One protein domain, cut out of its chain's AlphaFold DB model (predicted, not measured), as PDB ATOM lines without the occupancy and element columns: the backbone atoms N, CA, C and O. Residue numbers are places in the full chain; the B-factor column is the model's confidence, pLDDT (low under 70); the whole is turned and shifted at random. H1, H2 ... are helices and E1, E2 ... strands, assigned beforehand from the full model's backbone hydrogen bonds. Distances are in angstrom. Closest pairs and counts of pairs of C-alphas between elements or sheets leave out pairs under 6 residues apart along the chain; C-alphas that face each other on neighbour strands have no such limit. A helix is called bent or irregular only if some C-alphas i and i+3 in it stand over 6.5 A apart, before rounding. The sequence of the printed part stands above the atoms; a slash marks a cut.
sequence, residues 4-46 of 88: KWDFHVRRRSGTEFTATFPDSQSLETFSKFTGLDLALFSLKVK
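AT A GLANCE: This is residues 4 to 46 of the 88 residues of an uncharacterized protein of Panicum miliaceum (UniProt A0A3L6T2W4). The printed part makes an open C: the two-stranded hairpin E1 and E2 forms one arm, the short helix H1 sits at the bend, and the two-stranded hairpin E3 and E4 forms the other arm. The two hairpins stand apart across the open middle, and residues 4 to 9 lead into the first of them without a named element. There are 43 residues printed, with one named helix and four named strands in the order E1, E2, H1, E3, E4; the strands make two separate antiparallel sheets of two, E1 - E2 and E3 - E4. The class is mixed, helices and strands, with under half of the printed residues in named elements. The whole is only just compact, close to loose, with a radius of gyration of the C-alphas of 10.9 A, and the C-alphas span 26 by 20 by 17 A.

IN THESE COORDINATES: The printed part begins at Lys 4, with its C-alpha at (157.530, 109.145, 106.304). E1 is residues 10 to 13, 9.5 A from first to last C-alpha, and begins at C-alpha 10 at (160.145, 124.340, 113.667). E2 is residues 16 to 18, 7.1 A long. H1 is residues 24 to 31, 10.3 A long, with C-alpha 24 at (147.507, 110.853, 115.288). E3 is residues 36 to 38, 6.3 A long. E4 is residues 43 to 45, 6.2 A long, and ends at C-alpha 45 at (162.491, 116.540, 125.224).

HOW THE PARTS SIT: E1 and E2 are a hairpin, antiparallel at 148 degrees between their directions. The C-alphas of Arg 11 and Phe 17 face each other at 4.4 A. N 10 and O 18 are within hydrogen-bond range at 2.8 A, as are N 18 and O 10 at 2.8 A. In H1, which is not bent, every O i to N i+4 pair is within hydrogen-bond range. H1 is apart from E1 and from E4. E3 and E4 are the second hairpin, antiparallel at 147 degrees. The C-alphas of Asp 37 and Lys 44 face each other at 4.8 A. N 36 and O 45 are within hydrogen-bond range at 2.8 A, and N 45 and O 36 at 2.9 A. E1 and E2 are both apart from E3 and E4.

THE WHOLE: The two C-alphas farthest apart are those of Gly 14 and Gln 25, at 27.7 A. The C-alphas of Lys 4 and Lys 46, the first and last printed, are 21.5 A apart. The printed part has no cut. The links E1 to E2, E2 to H1, H1 to E3 and E3 to E4 are tight, and no link is long. The mean pLDDT of the printed part is 80.7, and residues 4 to 5 are under 70.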
ATOM      1  N   LYS A   4     158.611 109.314 105.322       65.75
ATOM      2  CA  LYS A   4     157.530 109.145 106.304       65.75
ATOM      3  C   LYS A   4     157.873 109.684 107.700       65.75
ATOM      4  O   LYS A   4     156.971 109.923 108.498       65.75
ATOM      5  N   TRP A   5     159.160 109.836 108.012       68.62
ATOM      6  CA  TRP A   5     159.648 110.259 109.326       68.62
ATOM      7  C   TRP A   5     160.239 111.677 109.330       68.62
ATOM      8  O   TRP A   5     160.986 112.026 110.245       68.62
ATOM      9  N   ASP A   6     159.902 112.509 108.340       77.56
ATOM     10  CA  ASP A   6     160.196 113.939 108.406       77.56
ATOM     11  C   ASP A   6     159.170 114.662 109.293       77.56
ATOM     12  O   ASP A   6     158.054 114.993 108.884       77.56
ATOM     13  N   PHE A   7     159.556 114.912 110.544       78.31
ATOM     14  CA  PHE A   7     158.697 115.566 111.530       78.31
ATOM     15  C   PHE A   7     158.585 117.089 111.356       78.31
ATOM     16  O   PHE A   7     157.941 117.739 112.182       78.31
ATOM     17  N   HIS A   8     159.215 117.687 110.335       82.69
ATOM     18  CA  HIS A   8     159.112 119.119 110.018       82.69
ATOM     19  C   HIS A   8     159.243 120.034 111.253       82.69
ATOM     20  O   HIS A   8     158.405 120.907 111.505       82.69
ATOM     21  N   VAL A   9     160.282 119.809 112.062       83.25
ATOM     22  CA  VAL A   9     160.455 120.508 113.341       83.25
ATOM     23  C   VAL A   9     160.759 121.990 113.108       83.25
ATOM     24  O   VAL A   9     161.723 122.343 112.431       83.25
ATOM     25  N   ARG A  10     159.962 122.880 113.707       85.31
ATOM     26  CA  ARG A  10     160.145 124.340 113.667       85.31
ATOM     27  C   ARG A  10     160.323 124.888 115.077       85.31
ATOM     28  O   ARG A  10     159.603 124.501 115.994       85.31
ATOM     29  N   ARG A  11     161.270 125.808 115.265       84.19
ATOM     30  CA  ARG A  11     161.449 126.508 116.546       84.19
ATOM     31  C   ARG A  11     160.354 127.559 116.704       84.19
ATOM     32  O   ARG A  11     160.186 128.383 115.808       84.19
ATOM     33  N   ARG A  12     159.649 127.551 117.839       78.44
ATOM     34  CA  ARG A  12     158.661 128.581 118.179       78.44
ATOM     35  C   ARG A  12     159.317 129.724 118.952       78.44
ATOM     36  O   ARG A  12     159.329 130.844 118.459       78.44
ATOM     37  N   SER A  13     159.934 129.420 120.096       79.56
ATOM     38  CA  SER A  13     160.567 130.408 120.987       79.56
ATOM     39  C   SER A  13     161.588 129.735 121.896       79.56
ATOM     40  O   SER A  13     161.247 128.742 122.522       79.56
ATOM     41  N   GLY A  14     162.807 130.265 122.037       86.00
ATOM     42  CA  GLY A  14     163.804 129.721 122.976       86.00
ATOM     43  C   GLY A  14     164.004 128.203 122.835       86.00
ATOM     44  O   GLY A  14     164.548 127.746 121.830       86.00
ATOM     45  N   THR A  15     163.540 127.442 123.835       82.56
ATOM     46  CA  THR A  15     163.575 125.967 123.908       82.56
ATOM     47  C   THR A  15     162.258 125.282 123.510       82.56
ATOM     48  O   THR A  15     162.100 124.083 123.726       82.56
ATOM     49  N   GLU A  16     161.298 126.023 122.961       83.12
ATOM     50  CA  GLU A  16     160.002 125.524 122.506       83.12
ATOM     51  C   GLU A  16     160.012 125.269 120.994       83.12
ATOM     52  O   GLU A  16     160.384 126.132 120.188       83.12
ATOM     53  N   PHE A  17     159.568 124.073 120.610       85.06
ATOM     54  CA  PHE A  17     159.562 123.588 119.235       85.06
ATOM     55  C   PHE A  17     158.201 122.981 118.894       85.06
ATOM     56  O   PHE A  17     157.517 122.422 119.749       85.06
ATOM     57  N   THR A  18     157.823 123.067 117.625       85.25
ATOM     58  CA  THR A  18     156.643 122.416 117.055       85.25
ATOM     59  C   THR A  18     157.084 121.354 116.064       85.25
ATOM     60  O   THR A  18     157.973 121.620 115.260       85.25
ATOM     61  N   ALA A  19     156.451 120.186 116.095       85.38
ATOM     62  CA  ALA A  19     156.727 119.079 115.187       85.38
ATOM     63  C   ALA A  19     155.414 118.532 114.614       85.38
ATOM     64  O   ALA A  19     154.404 118.473 115.322       85.38
ATOM     65  N   THR A  20     155.440 118.130 113.349       84.94
ATOM     66  CA  THR A  20     154.328 117.495 112.642       84.94
ATOM     67  C   THR A  20     154.528 115.988 112.674       84.94
ATOM     68  O   THR A  20     155.568 115.490 112.260       84.94
ATOM     69  N   PHE A  21     153.539 115.250 113.169       82.31
ATOM     70  CA  PHE A  21     153.573 113.788 113.167       82.31
ATOM     71  C   PHE A  21     152.824 113.256 111.940       82.31
ATOM     72  O   PHE A  21     151.826 113.863 111.547       82.31
ATOM     73  N   PRO A  22     153.269 112.131 111.352       81.88
ATOM     74  CA  PRO A  22     152.626 111.551 110.172       81.88
ATOM     75  C   PRO A  22     151.201 111.052 110.459       81.88
ATOM     76  O   PRO A  22     150.373 111.002 109.555       81.88
ATOM     77  N   ASP A  23     150.904 110.701 111.712       82.44
ATOM     78  CA  ASP A  23     149.599 110.209 112.135       82.44
ATOM     79  C   ASP A  23     149.296 110.551 113.608       82.44
ATOM     80  O   ASP A  23     150.181 110.863 114.419       82.44
ATOM     81  N   SER A  24     148.009 110.503 113.957       78.75
ATOM     82  CA  SER A  24     147.507 110.853 115.288       78.75
ATOM     83  C   SER A  24     147.885 109.838 116.368       78.75
ATOM     84  O   SER A  24     148.061 110.236 117.523       78.75
ATOM     85  N   GLN A  25     148.044 108.558 116.015       82.56
ATOM     86  CA  GLN A  25     148.386 107.475 116.939       82.56
ATOM     87  C   GLN A  25     149.833 107.603 117.428       82.56
ATOM     88  O   GLN A  25     150.110 107.449 118.622       82.56
ATOM     89  N   SER A  26     150.743 107.964 116.527       82.19
ATOM     90  CA  SER A  26     152.130 108.296 116.822       82.19
ATOM     91  C   SER A  26     152.192 109.479 117.788       82.19
ATOM     92  O   SER A  26     152.774 109.357 118.865       82.19
ATOM     93  N   LEU A  27     151.512 110.594 117.484       83.75
ATOM     94  CA  LEU A  27     151.448 111.746 118.394       83.75
ATOM     95  C   LEU A  27     150.858 111.370 119.762       83.75
ATOM     96  O   LEU A  27     151.358 111.819 120.792       83.75
ATOM     97  N   GLU A  28     149.802 110.552 119.800       81.62
ATOM     98  CA  GLU A  28     149.212 110.067 121.050       81.62
ATOM     99  C   GLU A  28     150.217 109.302 121.899       81.62
ATOM    100  O   GLU A  28     150.393 109.620 123.076       81.62
ATOM    101  N   THR A  29     150.885 108.330 121.288       83.31
ATOM    102  CA  THR A  29     151.897 107.497 121.933       83.31
ATOM    103  C   THR A  29     153.015 108.368 122.487       83.31
ATOM    104  O   THR A  29     153.329 108.293 123.673       83.31
ATOM    105  N   PHE A  30     153.549 109.271 121.662       81.62
ATOM    106  CA  PHE A  30     154.663 110.121 122.058       81.62
ATOM    107  C   PHE A  30     154.296 111.151 123.130       81.62
ATOM    108  O   PHE A  30     155.107 111.439 124.007       81.62
ATOM    109  N   SER A  31     153.059 111.654 123.114       81.75
ATOM    110  CA  SER A  31     152.568 112.608 124.117       81.75
ATOM    111  C   SER A  31     152.367 112.016 125.514       81.75
ATOM    112  O   SER A  31     152.289 112.760 126.489       81.75
ATOM    113  N   LYS A  32     152.264 110.684 125.623       84.75
ATOM    114  CA  LYS A  32     152.113 109.979 126.904       84.75
ATOM    115  C   LYS A  32     153.452 109.764 127.609       84.75
ATOM    116  O   LYS A  32     153.458 109.471 128.804       84.75
ATOM    117  N   PHE A  33     154.581 109.927 126.914       80.62
ATOM    118  CA  PHE A  33     155.889 109.861 127.556       80.62
ATOM    119  C   PHE A  33     156.157 111.121 128.379       80.62
ATOM    120  O   PHE A  33     155.962 112.252 127.938       80.62
ATOM    121  N   THR A  34     156.655 110.921 129.596       72.94
ATOM    122  CA  THR A  34     157.075 111.996 130.504       72.94
ATOM    123  C   THR A  34     158.309 112.742 129.995       72.94
ATOM    124  O   THR A  34     158.482 113.921 130.309       72.94
ATOM    125  N   GLY A  35     159.125 112.082 129.174       79.25
ATOM    126  CA  GLY A  35     160.257 112.644 128.455       79.25
ATOM    127  C   GLY A  35     160.861 111.607 127.509       79.25
ATOM    128  O   GLY A  35     160.713 110.404 127.721       79.25
ATOM    129  N   LEU A  36     161.520 112.083 126.461       80.31
ATOM    130  CA  LEU A  36     162.239 111.288 125.478       80.31
ATOM    131  C   LEU A  36     163.690 111.774 125.430       80.31
ATOM    132  O   LEU A  36     163.937 112.976 125.320       80.31
ATOM    133  N   ASP A  37     164.631 110.837 125.493       81.81
ATOM    134  CA  ASP A  37     166.051 111.112 125.299       81.81
ATOM    135  C   ASP A  37     166.395 110.980 123.810       81.81
ATOM    136  O   ASP A  37     166.350 109.895 123.227       81.81
ATOM    137  N   LEU A  38     166.751 112.095 123.172       79.75
ATOM    138  CA  LEU A  38     167.256 112.099 121.804       79.75
ATOM    139  C   LEU A  38     168.713 111.632 121.818       79.75
ATOM    140  O   LEU A  38     169.624 112.410 122.107       79.75
ATOM    141  N   ALA A  39     168.923 110.360 121.479       75.44
ATOM    142  CA  ALA A  39     170.218 109.679 121.553       75.44
ATOM    143  C   ALA A  39     171.362 110.401 120.816       75.44
ATOM    144  O   ALA A  39     172.508 110.319 121.245       75.44
ATOM    145  N   LEU A  40     171.059 111.137 119.742       74.31
ATOM    146  CA  LEU A  40     172.064 111.831 118.928       74.31
ATOM    147  C   LEU A  40     172.731 113.014 119.647       74.31
ATOM    148  O   LEU A  40     173.872 113.340 119.340       74.31
ATOM    149  N   PHE A  41     172.038 113.648 120.595       74.81
ATOM    150  CA  PHE A  41     172.523 114.855 121.278       74.81
ATOM    151  C   PHE A  41     172.306 114.818 122.795       74.81
ATOM    152  O   PHE A  41     172.453 115.840 123.462       74.81
ATOM    153  N   SER A  42     171.903 113.663 123.335       76.50
ATOM    154  CA  SER A  42     171.507 113.490 124.740       76.50
ATOM    155  C   SER A  42     170.512 114.559 125.218       76.50
ATOM    156  O   SER A  42     170.544 114.992 126.371       76.50
ATOM    157  N   LEU A  43     169.634 115.014 124.318       80.00
ATOM    158  CA  LEU A  43     168.638 116.040 124.617       80.00
ATOM    159  C   LEU A  43     167.403 115.388 125.229       80.00
ATOM    160  O   LEU A  43     166.797 114.514 124.613       80.00
ATOM    161  N   LYS A  44     166.992 115.873 126.400       82.69
ATOM    162  CA  LYS A  44     165.700 115.535 126.999       82.69
ATOM    163  C   LYS A  44     164.622 116.427 126.428       82.69
ATOM    164  O   LYS A  44     164.659 117.641 126.620       82.69
ATOM    165  N   VAL A  45     163.644 115.824 125.768       83.19
ATOM    166  CA  VAL A  45     162.491 116.540 125.224       83.19
ATOM    167  C   VAL A  45     161.204 115.990 125.811       83.19
ATOM    168  O   VAL A  45     161.067 114.792 126.039       83.19
ATOM    169  N   LYS A  46     160.239 116.869 126.059       86.75
ATOM    170  CA  LYS A  46     158.881 116.482 126.434       86.75
ATOM    171  C   LYS A  46     157.962 116.831 125.279       86.75
ATOM    172  O   LYS A  46     157.923 117.978 124.847       86.75
TER     173      LYS A  46